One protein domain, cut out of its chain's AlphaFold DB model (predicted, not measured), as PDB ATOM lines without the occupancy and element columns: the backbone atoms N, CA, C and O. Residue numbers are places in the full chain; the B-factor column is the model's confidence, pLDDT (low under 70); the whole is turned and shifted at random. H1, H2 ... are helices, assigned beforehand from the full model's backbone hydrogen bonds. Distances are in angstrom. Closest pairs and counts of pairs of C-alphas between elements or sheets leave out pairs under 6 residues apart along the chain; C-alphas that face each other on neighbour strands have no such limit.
ATOM      1  N   ALA A 381      65.613  52.705   4.998       94.19
ATOM      2  CA  ALA A 381      65.358  52.355   6.391       94.19
ATOM      3  C   ALA A 381      66.663  52.187   7.193       94.19
ATOM      4  O   ALA A 381      66.776  52.735   8.291       94.19
ATOM      5  N   GLU A 382      67.666  51.511   6.620       93.44
ATOM      6  CA  GLU A 382      69.012  51.382   7.204       93.44
ATOM      7  C   GLU A 382      69.704  52.730   7.386       93.44
ATOM      8  O   GLU A 382      70.315  52.971   8.427       93.44
ATOM      9  N   GLU A 383      69.544  53.640   6.428       89.50
ATOM     10  CA  GLU A 383      70.074  54.998   6.527       89.50
ATOM     11  C   GLU A 383      69.387  55.814   7.636       89.50
ATOM     12  O   GLU A 383      70.058  56.353   8.518       89.50
ATOM     13  N   TYR A 384      68.055  55.920   7.599       87.19
ATOM     14  CA  TYR A 384      67.323  56.883   8.423       87.19
ATOM     15  C   TYR A 384      67.006  56.371   9.832       87.19
ATOM     16  O   TYR A 384      67.190  57.094  10.812       87.19
ATOM     17  N   PHE A 385      66.511  55.135   9.942       88.31
ATOM     18  CA  PHE A 385      66.036  54.583  11.213       88.31
ATOM     19  C   PHE A 385      67.152  53.866  11.960       88.31
ATOM     20  O   PHE A 385      67.353  54.112  13.149       88.31
ATOM     21  N   PHE A 386      67.898  53.007  11.264       89.31
ATOM     22  CA  PHE A 386      68.920  52.182  11.906       89.31
ATOM     23  C   PHE A 386      70.295  52.848  11.980       89.31
ATOM     24  O   PHE A 386      71.125  52.440  12.792       89.31
ATOM     25  N   LYS A 387      70.523  53.893  11.175       88.56
ATOM     26  CA  LYS A 387      71.789  54.636  11.089       88.56
ATOM     27  C   LYS A 387      72.991  53.737  10.760       88.56
ATOM     28  O   LYS A 387      74.121  54.056  11.130       88.56
ATOM     29  N   ASP A 388      72.759  52.633  10.048       90.25
ATOM     30  CA  ASP A 388      73.804  51.715   9.590       90.25
ATOM     31  C   ASP A 388      74.144  51.983   8.124       90.25
ATOM     32  O   ASP A 388      73.589  51.416   7.177       90.25
ATOM     33  N   VAL A 389      75.130  52.856   7.940       89.62
ATOM     34  CA  VAL A 389      75.603  53.257   6.615       89.62
ATOM     35  C   VAL A 389      76.292  52.102   5.876       89.62
ATOM     36  O   VAL A 389      76.354  52.096   4.647       89.62
ATOM     37  N   SER A 390      76.841  51.117   6.588       90.81
ATOM     38  CA  SER A 390      77.530  49.991   5.952       90.81
ATOM     39  C   SER A 390      76.531  49.044   5.289       90.81
ATOM     40  O   SER A 390      76.666  48.730   4.104       90.81
ATOM     41  N   THR A 391      75.471  48.691   6.014       92.44
ATOM     42  CA  THR A 391      74.396  47.833   5.519       92.44
ATOM     43  C   THR A 391      73.585  48.539   4.435       92.44
ATOM     44  O   THR A 391      73.374  47.955   3.371       92.44
ATOM     45  N   ALA A 392      73.234  49.818   4.622       93.69
ATOM     46  CA  ALA A 392      72.545  50.609   3.599       93.69
ATOM     47  C   ALA A 392      73.302  50.609   2.256       93.69
ATOM     48  O   ALA A 392      72.719  50.333   1.206       93.69
ATOM     49  N   ARG A 393      74.626  50.828   2.286       93.12
ATOM     50  CA  ARG A 393      75.490  50.788   1.092       93.12
ATOM     51  C   ARG A 393      75.476  49.421   0.413       93.12
ATOM     52  O   ARG A 393      75.382  49.344  -0.812       93.12
ATOM     53  N   ASN A 394      75.562  48.344   1.192       95.00
ATOM     54  CA  ASN A 394      75.516  46.983   0.657       95.00
ATOM     55  C   ASN A 394      74.187  46.714  -0.063       95.00
ATOM     56  O   ASN A 394      74.191  46.163  -1.164       95.00
ATOM     57  N   ILE A 395      73.066  47.163   0.508       96.00
ATOM     58  CA  ILE A 395      71.747  47.032  -0.121       96.00
ATOM     59  C   ILE A 395      71.677  47.864  -1.407       96.00
ATOM     60  O   ILE A 395      71.263  47.336  -2.437       96.00
ATOM     61  N   TYR A 396      72.143  49.117  -1.414       96.19
ATOM     62  CA  TYR A 396      72.172  49.923  -2.641       96.19
ATOM     63  C   TYR A 396      73.018  49.286  -3.753       96.19
ATOM     64  O   TYR A 396      72.602  49.282  -4.913       96.19
ATOM     65  N   HIS A 397      74.155  48.668  -3.417       95.81
ATOM     66  CA  HIS A 397      74.929  47.888  -4.383       95.81
ATOM     67  C   HIS A 397      74.139  46.707  -4.963       95.81
ATOM     68  O   HIS A 397      74.268  46.421  -6.154       95.81
ATOM     69  N   ILE A 398      73.332  46.018  -4.152       95.12
ATOM     70  CA  ILE A 398      72.437  44.953  -4.628       95.12
ATOM     71  C   ILE A 398      71.371  45.537  -5.567       95.12
ATOM     72  O   ILE A 398      71.138  44.980  -6.639       95.12
ATOM     73  N   VAL A 399      70.778  46.684  -5.215       96.31
ATOM     74  CA  VAL A 399      69.758  47.365  -6.028       96.31
ATOM     75  C   VAL A 399      70.296  47.702  -7.417       96.31
ATOM     76  O   VAL A 399      69.728  47.247  -8.406       96.31
ATOM     77  N   VAL A 400      71.408  48.436  -7.528       96.31
ATOM     78  CA  VAL A 400      71.932  48.855  -8.846       96.31
ATOM     79  C   VAL A 400      72.429  47.682  -9.697       96.31
ATOM     80  O   VAL A 400      72.446  47.776 -10.919       96.31
ATOM     81  N   LYS A 401      72.786  46.548  -9.074       95.19
ATOM     82  CA  LYS A 401      73.084  45.295  -9.787       95.19
ATOM     83  C   LYS A 401      71.826  44.608 -10.318       95.19
ATOM     84  O   LYS A 401      71.874  44.035 -11.403       95.19
ATOM     85  N   ARG A 402      70.720  44.647  -9.569       93.69
ATOM     86  CA  ARG A 402      69.433  44.037  -9.951       93.69
ATOM     87  C   ARG A 402      68.692  44.870 -10.995       93.69
ATOM     88  O   ARG A 402      68.108  44.308 -11.915       93.69
ATOM     89  N   VAL A 403      68.739  46.198 -10.873       95.56
ATOM     90  CA  VAL A 403      68.057  47.150 -11.766       95.56
ATOM     91  C   VAL A 403      69.026  48.183 -12.360       95.56
ATOM     92  O   VAL A 403      68.844  49.387 -12.177       95.56
ATOM     93  N   PRO A 404      70.053  47.752 -13.123       95.62
ATOM     94  CA  PRO A 404      71.057  48.666 -13.675       95.62
ATOM     95  C   PRO A 404      70.467  49.666 -14.676       95.62
ATOM     96  O   PRO A 404      71.060  50.714 -14.907       95.62
ATOM     97  N   PHE A 405      69.303  49.352 -15.251       94.69
ATOM     98  CA  PHE A 405      68.571  50.191 -16.198       94.69
ATOM     99  C   PHE A 405      67.748  51.307 -15.530       94.69
ATOM    100  O   PHE A 405      67.225  52.167 -16.232       94.69
ATOM    101  N   LEU A 406      67.583  51.305 -14.205       96.94
ATOM    102  CA  LEU A 406      66.721  52.261 -13.512       96.94
ATOM    103  C   LEU A 406      67.529  53.477 -13.044       96.94
ATOM    104  O   LEU A 406      68.324  53.370 -12.110       96.94
ATOM    105  N   THR A 407      67.314  54.640 -13.662       96.38
ATOM    106  CA  THR A 407      67.989  55.898 -13.302       96.38
ATOM    107  C   THR A 407      67.778  56.249 -11.830       96.38
ATOM    108  O   THR A 407      68.733  56.595 -11.137       96.38
ATOM    109  N   GLU A 408      66.553  56.113 -11.324       96.19
ATOM    110  CA  GLU A 408      66.198  56.488  -9.956       96.19
ATOM    111  C   GLU A 408      66.994  55.689  -8.916       96.19
ATOM    112  O   GLU A 408      67.385  56.244  -7.895       96.19
ATOM    113  N   ALA A 409      67.290  54.411  -9.182       96.62
ATOM    114  CA  ALA A 409      68.099  53.588  -8.282       96.62
ATOM    115  C   ALA A 409      69.543  54.099  -8.164       96.62
ATOM    116  O   ALA A 409      70.098  54.147  -7.066       96.62
ATOM    117  N   TRP A 410      70.148  54.506  -9.284       97.19
ATOM    118  CA  TRP A 410      71.491  55.086  -9.286       97.19
ATOM    119  C   TRP A 410      71.523  56.441  -8.585       97.19
ATOM    120  O   TRP A 410      72.423  56.688  -7.784       97.19
ATOM    121  N   LEU A 411      70.540  57.304  -8.854       95.50
ATOM    122  CA  LEU A 411      70.460  58.624  -8.230       95.50
ATOM    123  C   LEU A 411      70.225  58.534  -6.720       95.50
ATOM    124  O   LEU A 411      70.866  59.267  -5.973       95.50
ATOM    125  N   GLU A 412      69.388  57.602  -6.257       94.88
ATOM    126  CA  GLU A 412      69.215  57.332  -4.825       94.88
ATOM    127  C   GLU A 412      70.525  56.884  -4.170       94.88
ATOM    128  O   GLU A 412      70.873  57.382  -3.101       94.88
ATOM    129  N   PHE A 413      71.291  56.004  -4.822       95.19
ATOM    130  CA  PHE A 413      72.568  55.552  -4.278       95.19
ATOM    131  C   PHE A 413      73.616  56.678  -4.233       95.19
ATOM    132  O   PHE A 413      74.331  56.843  -3.243       95.19
ATOM    133  N   VAL A 414      73.679  57.507  -5.277       93.12
ATOM    134  CA  VAL A 414      74.540  58.698  -5.293       93.12
ATOM    135  C   VAL A 414      74.136  59.668  -4.184       93.12
ATOM    136  O   VAL A 414      74.999  60.157  -3.455       93.12
ATOM    137  N   GLN A 415      72.838  59.931  -4.025       91.19
ATOM    138  CA  GLN A 415      72.322  60.813  -2.984       91.19
ATOM    139  C   GLN A 415      72.660  60.288  -1.584       91.19
ATOM    140  O   GLN A 415      73.097  61.063  -0.733       91.19
ATOM    141  N   PHE A 416      72.547  58.978  -1.369       91.12
ATOM    142  CA  PHE A 416      72.985  58.324  -0.142       91.12
ATOM    143  C   PHE A 416      74.479  58.556   0.140       91.12
ATOM    144  O   PHE A 416      74.825  58.971   1.245       91.12
ATOM    145  N   GLU A 417      75.386  58.368  -0.828       88.94
ATOM    146  CA  GLU A 417      76.825  58.624  -0.604       88.94
ATOM    147  C   GLU A 417      77.135  60.105  -0.332       88.94
ATOM    148  O   GLU A 417      78.127  60.427   0.325       88.94
ATOM    149  N   ILE A 418      76.289  61.016  -0.818       86.69
ATOM    150  CA  ILE A 418      76.409  62.453  -0.554       86.69
ATOM    151  C   ILE A 418      75.955  62.802   0.872       86.69
ATOM    152  O   ILE A 418      76.595  63.634   1.515       86.69
ATOM    153  N   ILE A 419      74.850  62.217   1.350       81.56
ATOM    154  CA  ILE A 419      74.187  62.603   2.609       81.56
ATOM    155  C   ILE A 419      74.721  61.828   3.819       81.56
ATOM    156  O   ILE A 419      74.893  62.412   4.888       81.56
ATOM    157  N   SER A 420      74.993  60.531   3.667       71.44
ATOM    158  CA  SER A 420      75.192  59.581   4.777       71.44
ATOM    159  C   SER A 420      76.401  59.844   5.687       71.44
ATOM    160  O   SER A 420      76.560  59.175   6.707       71.44
ATOM    161  N   PHE A 421      77.235  60.843   5.388       61.00
ATOM    162  CA  PHE A 421      78.367  61.220   6.226       61.00
ATOM    163  C   PHE A 421      78.588  62.733   6.243       61.00
ATOM    164  O   PHE A 421      79.163  63.313   5.319       61.00
ATOM    165  N   ASN A 422      78.222  63.366   7.359       52.44
ATOM    166  CA  ASN A 422      78.670  64.716   7.681       52.44
ATOM    167  C   ASN A 422      80.209  64.738   7.789       52.44
ATOM    168  O   ASN A 422      80.788  64.320   8.790       52.44
ATOM    169  N   SER A 423      80.850  65.274   6.748       53.75
ATOM    170  CA  SER A 423      82.282  65.584   6.607       53.75
ATOM    171  C   SER A 423      83.249  64.395   6.436       53.75
ATOM    172  O   SER A 423      83.561  63.679   7.381       53.75
ATOM    173  N   ARG A 424      83.780  64.233   5.207       54.12
ATOM    174  CA  ARG A 424      85.167  63.828   4.865       54.12
ATOM    175  C   ARG A 424      85.347  63.802   3.335       54.12
ATOM    176  O   ARG A 424      84.479  63.324   2.610       54.12
ATOM    177  N   HIS A 425      86.493  64.287   2.849       56.16
ATOM    178  CA  HIS A 425      86.849  64.390   1.419       56.16
ATOM    179  C   HIS A 425      86.798  63.058   0.633       56.16
ATOM    180  O   HIS A 425      86.680  63.077  -0.589       56.16
ATOM    181  N   ASP A 426      86.821  61.910   1.316       62.81
ATOM    182  CA  ASP A 426      86.805  60.569   0.711       62.81
ATOM    183  C   ASP A 426      85.457  60.202   0.040       62.81
ATOM    184  O   ASP A 426      85.386  59.345  -0.842       62.81
ATOM    185  N   ASN A 427      84.370  60.895   0.401       72.94
ATOM    186  CA  ASN A 427      83.013  60.577  -0.067       72.94
ATOM    187  C   ASN A 427      82.664  61.242  -1.401       72.94
ATOM    188  O   ASN A 427      81.948  60.666  -2.220       72.94
ATOM    189  N   ILE A 428      83.242  62.416  -1.669       81.94
ATOM    190  CA  ILE A 428      83.092  63.112  -2.955       81.94
ATOM    191  C   ILE A 428      83.650  62.222  -4.076       81.94
ATOM    192  O   ILE A 428      83.037  62.078  -5.129       81.94
ATOM    193  N   SER A 429      84.771  61.541  -3.828       85.81
ATOM    194  CA  SER A 429      85.368  60.603  -4.782       85.81
ATOM    195  C   SER A 429      84.481  59.383  -5.053       85.81
ATOM    196  O   SER A 429      84.368  58.962  -6.207       85.81
ATOM    197  N   LYS A 430      83.810  58.840  -4.029       87.69
ATOM    198  CA  LYS A 430      82.885  57.699  -4.166       87.69
ATOM    199  C   LYS A 430      81.621  58.087  -4.931       87.69
ATOM    200  O   LYS A 430      81.302  57.430  -5.918       87.69
ATOM    201  N   ALA A 431      80.971  59.191  -4.558       90.25
ATOM    202  CA  ALA A 431      79.800  59.712  -5.264       90.25
ATOM    203  C   ALA A 431      80.120  60.046  -6.732       90.25
ATOM    204  O   ALA A 431      79.386  59.650  -7.637       90.25
ATOM    205  N   ARG A 432      81.276  60.674  -6.994       92.56
ATOM    206  CA  ARG A 432      81.781  60.917  -8.354       92.56
ATOM    207  C   ARG A 432      81.993  59.622  -9.131       92.56
ATOM    208  O   ARG A 432      81.645  59.544 -10.307       92.56
ATOM    209  N   SER A 433      82.596  58.615  -8.500       93.06
ATOM    210  CA  SER A 433      82.810  57.302  -9.115       93.06
ATOM    211  C   SER A 433      81.480  56.642  -9.483       93.06
ATOM    212  O   SER A 433      81.332  56.158 -10.602       93.06
ATOM    213  N   LEU A 434      80.482  56.701  -8.598       94.38
ATOM    214  CA  LEU A 434      79.140  56.187  -8.871       94.38
ATOM    215  C   LEU A 434      78.449  56.934 -10.014       94.38
ATOM    216  O   LEU A 434      77.896  56.283 -10.889       94.38
ATOM    217  N   LEU A 435      78.532  58.267 -10.070       95.31
ATOM    218  CA  LEU A 435      77.994  59.054 -11.191       95.31
ATOM    219  C   LEU A 435      78.662  58.679 -12.520       95.31
ATOM    220  O   LEU A 435      77.975  58.465 -13.518       95.31
ATOM    221  N   LYS A 436      79.990  58.506 -12.518       95.19
ATOM    222  CA  LYS A 436      80.749  58.001 -13.675       95.19
ATOM    223  C   LYS A 436      80.269  56.607 -14.098       95.19
ATOM    224  O   LYS A 436      80.108  56.362 -15.289       95.19
ATOM    225  N   GLN A 437      80.034  55.698 -13.149       95.75
ATOM    226  CA  GLN A 437      79.530  54.347 -13.427       95.75
ATOM    227  C   GLN A 437      78.096  54.362 -13.968       95.75
ATOM    228  O   GLN A 437      77.812  53.671 -14.947       95.75
ATOM    229  N   ALA A 438      77.222  55.162 -13.358       95.62
ATOM    230  CA  ALA A 438      75.819  55.309 -13.722       95.62
ATOM    231  C   ALA A 438      75.665  55.900 -15.130       95.62
ATOM    232  O   ALA A 438      74.894  55.385 -15.933       95.62
ATOM    233  N   ALA A 439      76.470  56.912 -15.472       94.94
ATOM    234  CA  ALA A 439      76.469  57.553 -16.789       94.94
ATOM    235  C   ALA A 439      76.847  56.599 -17.941       94.94
ATOM    236  O   ALA A 439      76.519  56.868 -19.099       94.94
ATOM    237  N   LEU A 440      77.539  55.495 -17.634       94.00
ATOM    238  CA  LEU A 440      77.898  54.446 -18.593       94.00
ATOM    239  C   LEU A 440      76.828  53.354 -18.727       94.00
ATOM    240  O   LEU A 440      76.890  52.573 -19.679       94.00
ATOM    241  N   GLN A 441      75.868  53.277 -17.803       94.12
ATOM    242  CA  GLN A 441      74.778  52.307 -17.883       94.12
ATOM    243  C   GLN A 441      73.749  52.711 -18.945       94.12
ATOM    244  O   GLN A 441      73.579  53.884 -19.273       94.12
ATOM    245  N   ASN A 442      73.025  51.723 -19.472       90.44
ATOM    246  CA  ASN A 442      71.913  51.958 -20.392       90.44
ATOM    247  C   ASN A 442      70.617  52.204 -19.605       90.44
ATOM    248  O   ASN A 442      69.729  51.350 -19.594       90.44
ATOM    249  N   THR A 443      70.554  53.319 -18.876       93.44
ATOM    250  CA  THR A 443      69.395  53.634 -18.033       93.44
ATOM    251  C   THR A 443      68.197  54.149 -18.837       93.44
ATOM    252  O   THR A 443      68.325  54.526 -20.002       93.44
ATOM    253  N   ASN A 444      67.013  54.150 -18.221       93.25
ATOM    254  CA  ASN A 444      65.761  54.657 -18.792       93.25
ATOM    255  C   ASN A 444      65.769  56.183 -19.012       93.25
ATOM    256  O   ASN A 444      65.175  56.653 -19.979       93.25
ATOM    257  N   ALA A 445      66.445  56.943 -18.144       94.12
ATOM    258  CA  ALA A 445      66.555  58.403 -18.225       94.12
ATOM    259  C   ALA A 445      67.998  58.869 -17.929       94.12
ATOM    260  O   ALA A 445      68.269  59.413 -16.854       94.12
ATOM    261  N   PRO A 446      68.963  58.601 -18.819       94.75
ATOM    262  CA  PRO A 446      70.379  58.892 -18.582       94.75
ATOM    263  C   PRO A 446      70.688  60.394 -18.546       94.75
ATOM    264  O   PRO A 446      71.646  60.793 -17.891       94.75
ATOM    265  N   GLU A 447      69.865  61.246 -19.170       94.56
ATOM    266  CA  GLU A 447      70.029  62.704 -19.104       94.56
ATOM    267  C   GLU A 447      69.977  63.235 -17.675       94.56
ATOM    268  O   GLU A 447      70.789  64.083 -17.315       94.56
ATOM    269  N   GLN A 448      69.092  62.685 -16.839       97.06
ATOM    270  CA  GLN A 448      69.005  63.082 -15.434       97.06
ATOM    271  C   GLN A 448      70.312  62.776 -14.692       97.06
ATOM    272  O   GLN A 448      70.737  63.549 -13.842       97.06
ATOM    273  N   ILE A 449      70.995  61.678 -15.034       96.75
ATOM    274  CA  ILE A 449      72.301  61.338 -14.450       96.75
ATOM    275  C   ILE A 449      73.356  62.354 -14.891       96.75
ATOM    276  O   ILE A 449      74.179  62.773 -14.079       96.75
ATOM    277  N   TYR A 450      73.328  62.777 -16.156       96.69
ATOM    278  CA  TYR A 450      74.255  63.781 -16.680       96.69
ATOM    279  C   TYR A 450      74.060  65.138 -15.999       96.69
ATOM    280  O   TYR A 450      75.033  65.743 -15.551       96.69
ATOM    281  N   GLU A 451      72.812  65.588 -15.864       95.94
ATOM    282  CA  GLU A 451      72.468  66.822 -15.152       95.94
ATOM    283  C   GLU A 451      72.924  66.770 -13.691       95.94
ATOM    284  O   GLU A 451      73.598  67.688 -13.221       95.94
ATOM    285  N   GLN A 452      72.637  65.665 -12.995       95.88
ATOM    286  CA  GLN A 452      73.066  65.470 -11.610       95.88
ATOM    287  C   GLN A 452      74.590  65.410 -11.471       95.88
ATOM    288  O   GLN A 452      75.129  65.906 -10.484       95.88
ATOM    289  N   TRP A 453      75.312  64.858 -12.450       96.75
ATOM    290  CA  TRP A 453      76.774  64.841 -12.423       96.75
ATOM    291  C   TRP A 453      77.367  66.243 -12.622       96.75
ATOM    292  O   TRP A 453      78.263  66.637 -11.876       96.75
ATOM    293  N   ILE A 454      76.835  67.039 -13.554       96.00
ATOM    294  CA  ILE A 454      77.262  68.436 -13.732       96.00
ATOM    295  C   ILE A 454      77.010  69.234 -12.452       96.00
ATOM    296  O   ILE A 454      77.903  69.935 -11.975       96.00
ATOM    297  N   GLU A 455      75.814  69.113 -11.875       94.94
ATOM    298  CA  GLU A 455      75.456  69.832 -10.652       94.94
ATOM    299  C   GLU A 455      76.311  69.397  -9.457       94.94
ATOM    300  O   GLU A 455      76.761  70.221  -8.657       94.94
ATOM    301  N   PHE A 456      76.627  68.104  -9.373       94.06
ATOM    302  CA  PHE A 456      77.548  67.580  -8.378       94.06
ATOM    303  C   PHE A 456      78.931  68.244  -8.463       94.06
ATOM    304  O   PHE A 456      79.433  68.702  -7.433       94.06
ATOM    305  N   GLU A 457      79.538  68.339  -9.653       94.62
ATOM    306  CA  GLU A 457      80.864  68.957  -9.808       94.62
ATOM    307  C   GLU A 457      80.823  70.482  -9.634       94.62
ATOM    308  O   GLU A 457      81.779  71.051  -9.119       94.62
ATOM    309  N   ARG A 458      79.716  71.157  -9.979       93.94
ATOM    310  CA  ARG A 458      79.545  72.600  -9.713       93.94
ATOM    311  C   ARG A 458      79.584  72.935  -8.226       93.94
ATOM    312  O   ARG A 458      80.152  73.953  -7.847       93.94
ATOM    313  N   ILE A 459      78.955  72.100  -7.398       91.06
ATOM    314  CA  ILE A 459      78.849  72.337  -5.954       91.06
ATOM    315  C   ILE A 459      80.070  71.786  -5.203       91.06
ATOM    316  O   ILE A 459      80.509  72.387  -4.224       91.06
ATOM    317  N   ARG A 460      80.588  70.614  -5.603       88.06
ATOM    318  CA  ARG A 460      81.561  69.826  -4.811       88.06
ATOM    319  C   ARG A 460      82.879  69.529  -5.533       88.06
ATOM    320  O   ARG A 460      83.773  68.941  -4.923       88.06
ATOM    321  N   GLY A 461      82.984  69.859  -6.816       88.06
ATOM    322  CA  GLY A 461      84.160  69.626  -7.652       88.06
ATOM    323  C   GLY A 461      85.015  70.878  -7.852       88.06
ATOM    324  O   GLY A 461      84.667  71.979  -7.430       88.06
ATOM    325  N   GLY A 462      86.163  70.684  -8.499       90.06
ATOM    326  CA  GLY A 462      86.979  71.753  -9.072       90.06
ATOM    327  C   GLY A 462      86.630  72.003 -10.542       90.06
ATOM    328  O   GLY A 462      85.944  71.199 -11.183       90.06
ATOM    329  N   LEU A 463      87.121  73.116 -11.098       92.75
ATOM    330  CA  LEU A 463      86.901  73.473 -12.507       92.75
ATOM    331  C   LEU A 463      87.431  72.400 -13.467       92.75
ATOM    332  O   LEU A 463      86.783  72.088 -14.458       92.75
ATOM    333  N   ASP A 464      88.576  71.807 -13.145       94.12
ATOM    334  CA  ASP A 464      89.171  70.662 -13.832       94.12
ATOM    335  C   ASP A 464      88.210  69.466 -13.887       94.12
ATOM    336  O   ASP A 464      87.869  68.987 -14.968       94.12
ATOM    337  N   THR A 465      87.686  69.038 -12.736       93.75
ATOM    338  CA  THR A 465      86.740  67.912 -12.665       93.75
ATOM    339  C   THR A 465      85.400  68.208 -13.340       93.75
ATOM    340  O   THR A 465      84.783  67.303 -13.903       93.75
ATOM    341  N   LEU A 466      84.967  69.473 -13.336       94.75
ATOM    342  CA  LEU A 466      83.772  69.918 -14.044       94.75
ATOM    343  C   LEU A 466      83.970  69.837 -15.563       94.75
ATOM    344  O   LEU A 466      83.109  69.296 -16.255       94.75
ATOM    345  N   TYR A 467      85.102  70.314 -16.090       96.31
ATOM    346  CA  TYR A 467      85.408  70.194 -17.518       96.31
ATOM    347  C   TYR A 467      85.578  68.733 -17.951       96.31
ATOM    348  O   TYR A 467      85.074  68.364 -19.010       96.31
ATOM    349  N   GLU A 468      86.187  67.876 -17.123       95.06
ATOM    350  CA  GLU A 468      86.225  66.430 -17.385       95.06
ATOM    351  C   GLU A 468      84.824  65.809 -17.482       95.06
ATOM    352  O   GLU A 468      84.588  64.928 -18.312       95.06
ATOM    353  N   ALA A 469      83.902  66.217 -16.604       95.56
ATOM    354  CA  ALA A 469      82.525  65.739 -16.630       95.56
ATOM    355  C   ALA A 469      81.797  66.232 -17.887       95.56
ATOM    356  O   ALA A 469      81.165  65.428 -18.570       95.56
ATOM    357  N   LEU A 470      81.936  67.517 -18.234       95.81
ATOM    358  CA  LEU A 470      81.338  68.109 -19.433       95.81
ATOM    359  C   LEU A 470      81.823  67.429 -20.720       95.81
ATOM    360  O   LEU A 470      80.994  67.088 -21.561       95.81
ATOM    361  N   ASP A 471      83.127  67.174 -20.851       95.62
ATOM    362  CA  ASP A 471      83.701  66.469 -22.006       95.62
ATOM    363  C   ASP A 471      83.120  65.051 -22.145       95.62
ATOM    364  O   ASP A 471      82.579  64.671 -23.189       95.62
ATOM    365  N   LYS A 472      83.120  64.279 -21.052       95.94
ATOM    366  CA  LYS A 472      82.565  62.917 -21.052       95.94
ATOM    367  C   LYS A 472      81.072  62.901 -21.357       95.94
ATOM    368  O   LYS A 472      80.622  62.064 -22.140       95.94
ATOM    369  N   ILE A 473      80.307  63.806 -20.757       95.56
ATOM    370  CA  ILE A 473      78.864  63.919 -20.980       95.56
ATOM    371  C   ILE A 473      78.579  64.311 -22.427       95.56
ATOM    372  O   ILE A 473      77.701  63.704 -23.030       95.56
ATOM    373  N   HIS A 474      79.349  65.226 -23.018       95.81
ATOM    374  CA  HIS A 474      79.198  65.596 -24.425       95.81
ATOM    375  C   HIS A 474      79.340  64.372 -25.346       95.81
ATOM    376  O   HIS A 474      78.489  64.122 -26.205       95.81
ATOM    377  N   VAL A 475      80.359  63.540 -25.110       95.25
ATOM    378  CA  VAL A 475      80.559  62.286 -25.855       95.25
ATOM    379  C   VAL A 475      79.406  61.299 -25.631       95.25
ATOM    380  O   VAL A 475      78.940  60.660 -26.580       95.25
ATOM    381  N   LEU A 476      78.934  61.145 -24.392       94.38
ATOM    382  CA  LEU A 476      77.837  60.231 -24.058       94.38
ATOM    383  C   LEU A 476      76.497  60.690 -24.650       94.38
ATOM    384  O   LEU A 476      75.786  59.868 -25.226       94.38
ATOM    385  N   GLN A 477      76.197  61.986 -24.603       93.44
ATOM    386  CA  GLN A 477      75.024  62.591 -25.233       93.44
ATOM    387  C   GLN A 477      75.050  62.409 -26.749       93.44
ATOM    388  O   GLN A 477      74.041  62.008 -27.320       93.44
ATOM    389  N   ALA A 478      76.198  62.604 -27.406       93.56
ATOM    390  CA  ALA A 478      76.328  62.352 -28.842       93.56
ATOM    391  C   ALA A 478      76.078  60.873 -29.192       93.56
ATOM    392  O   ALA A 478      75.371  60.557 -30.154       93.56
ATOM    393  N   ARG A 479      76.606  59.939 -28.386       92.31
ATOM    394  CA  ARG A 479      76.340  58.498 -28.546       92.31
ATOM    395  C   ARG A 479      74.867  58.165 -28.345       92.31
ATOM    396  O   ARG A 479      74.322  57.360 -29.095       92.31
ATOM    397  N   LEU A 480      74.233  58.763 -27.345       91.06
ATOM    398  CA  LEU A 480      72.823  58.565 -27.047       91.06
ATOM    399  C   LEU A 480      71.925  59.146 -28.141       91.06
ATOM    400  O   LEU A 480      71.016  58.457 -28.589       91.06
ATOM    401  N   ALA A 481      72.218  60.353 -28.626       91.19
ATOM    402  CA  ALA A 481      71.521  60.974 -29.748       91.19
ATOM    403  C   ALA A 481      71.621  60.101 -31.004       91.19
ATOM    404  O   ALA A 481      70.617  59.866 -31.666       91.19
ATOM    405  N   LYS A 482      72.802  59.527 -31.279       92.12
ATOM    406  CA  LYS A 482      72.980  58.559 -32.369       92.12
ATOM    407  C   LYS A 482      72.174  57.275 -32.155       92.12
ATOM    408  O   LYS A 482      71.582  56.768 -33.097       92.12
ATOM    409  N   LYS A 483      72.140  56.722 -30.938       88.88
ATOM    410  CA  LYS A 483      71.311  55.541 -30.633       88.88
ATOM    411  C   LYS A 483      69.823  55.841 -30.821       88.88
ATOM    412  O   LYS A 483      69.127  55.042 -31.432       88.88
ATOM    413  N   ARG A 484      69.348  56.989 -30.327       88.38
ATOM    414  CA  ARG A 484      67.956  57.422 -30.483       88.38
ATOM    415  C   ARG A 484      67.603  57.679 -31.936       88.38
ATOM    416  O   ARG A 484      66.565  57.199 -32.351       88.38
ATOM    417  N   SER A 485      68.475  58.321 -32.714       88.25
ATOM    418  CA  SER A 485      68.225  58.522 -34.141       88.25
ATOM    419  C   SER A 485      68.216  57.206 -34.912       88.25
ATOM    420  O   SER A 485      67.443  57.071 -35.845       88.25
ATOM    421  N   VAL A 486      69.012  56.202 -34.527       90.00
ATOM    422  CA  VAL A 486      68.904  54.850 -35.107       90.00
ATOM    423  C   VAL A 486      67.555  54.219 -34.767       90.00
ATOM    424  O   VAL A 486      66.877  53.765 -35.679       90.00
ATOM    425  N   VAL A 487      67.131  54.246 -33.500       86.94
ATOM    426  CA  VAL A 487      65.823  53.708 -33.078       86.94
ATOM    427  C   VAL A 487      64.666  54.461 -33.739       86.94
ATOM    428  O   VAL A 487      63.698  53.844 -34.160       86.94
ATOM    429  N   GLU A 488      64.767  55.781 -33.866       83.62
ATOM    430  CA  GLU A 488      63.787  56.635 -34.536       83.62
ATOM    431  C   GLU A 488      63.764  56.366 -36.039       83.62
ATOM    432  O   GLU A 488      62.692  56.176 -36.589       83.62
ATOM    433  N   ASN A 489      64.917  56.228 -36.695       85.44
ATOM    434  CA  ASN A 489      65.002  55.842 -38.104       85.44
ATOM    435  C   ASN A 489      64.462  54.427 -38.344       85.44
ATOM    436  O   ASN A 489      63.826  54.186 -39.366       85.44
ATOM    437  N   GLU A 490      64.697  53.483 -37.431       84.69
ATOM    438  CA  GLU A 490      64.135  52.131 -37.484       84.69
ATOM    439  C   GLU A 490      62.623  52.147 -37.245       84.69
ATOM    440  O   GLU A 490      61.888  51.491 -37.982       84.69
ATOM    441  N   ALA A 491      62.137  52.932 -36.282       83.56
ATOM    442  CA  ALA A 491      60.715  53.124 -36.011       83.56
ATOM    443  C   ALA A 491      60.014  53.862 -37.160       83.56
ATOM    444  O   ALA A 491      58.906  53.493 -37.537       83.56
ATOM    445  N   GLU A 492      60.663  54.847 -37.775       79.56
ATOM    446  CA  GLU A 492      60.205  55.535 -38.976       79.56
ATOM    447  C   GLU A 492      60.243  54.619 -40.189       79.56
ATOM    448  O   GLU A 492      59.328  54.671 -40.998       79.56
TER     449      GLU A 492
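What this domain is: This is residues 381 to 492 of the 674 residues of an uncharacterized protein of Batrachochytrium dendrobatidis (strain JEL423) (UniProt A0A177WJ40). The long helix H6 makes one edge of a slab of helices in which the chain folds back and forth, H5, H4, H3 and H2 following side by side from H6 to the opposite edge, with short H1 at the beginning of H2. H3, H4 and H5 make a triangle of touching helices in the middle, and residues 481 to 492 of H6 stick out beyond the body. The 112 printed residues include six named helices, H1 to H6 in chain order, and no named strand; the class is all helix. The whole is only just compact, close to loose, with a radius of gyration of the C-alphas of 15.6 A, and only just flat, spanning 52 by 34 by 14 A.

How they stand to each other: Start at H6, residues 463 to 492, and then find H5, residues 446 to 460: the two form a hairpin, running opposite ways at a shallow tilt of 9 degrees, and H6 touches H5 with residues 465 to 477 alone, closest at the C-alphas of Glu 457 and Leu 466, 5.2 A apart. Next comes H4, residues 426 to 439, a hairpin with H5 at 22 degrees; its Leu 435 and Trp 453 have the closest C-alphas, 6.0 A apart. H4 is close to H6 but not clearly touching, the closest C-alphas being those of Ala 439 and Leu 476 at 7.9 A. Then find H3, residues 407 to 419, which touches H4 opposite ways at 8 degrees, with the C-alphas of Val 414 and Ala 431 5.4 A apart as the closest. H3 also touches H5, running the same way, closest at the C-alphas of Thr 407 and Pro 446, 6.5 A. H3 to H6 form an up-and-down bundle, each helix running against the one before. H2, residues 389 to 402, touches H3 opposite ways, closest at the C-alphas of Tyr 396 and Phe 413, 5.9 A; H2 in turn touches H1, residues 381 to 386, with residues 389 to 392 alone, closest at the C-alphas of Glu 382 and Ala 392, 5.1 A. Each O i to N i+4 pair is within hydrogen-bond range in H2, H3, H5 and H6; in H1 1 of 2 are, in H4 9 of 10.

Where its parts are: Find C-alpha 463 at (86.901, 73.473, -12.507); from there H6 runs 41.7 A to C-alpha 492 at (60.205, 55.535, -38.976). H5 measures 20.8 A, H4 20.5 A, H2 19.9 A and H3 18.3 A. H1 begins at C-alpha 381, (65.358, 52.355, 6.391).

The domain as a whole: The C-alphas of Phe 386 and Glu 492 are the two farthest apart, 51.7 A. The printed part has no cut and no long link. Look at residues 421 to 426 for pLDDT under 70; the mean of the printed part is 90.3.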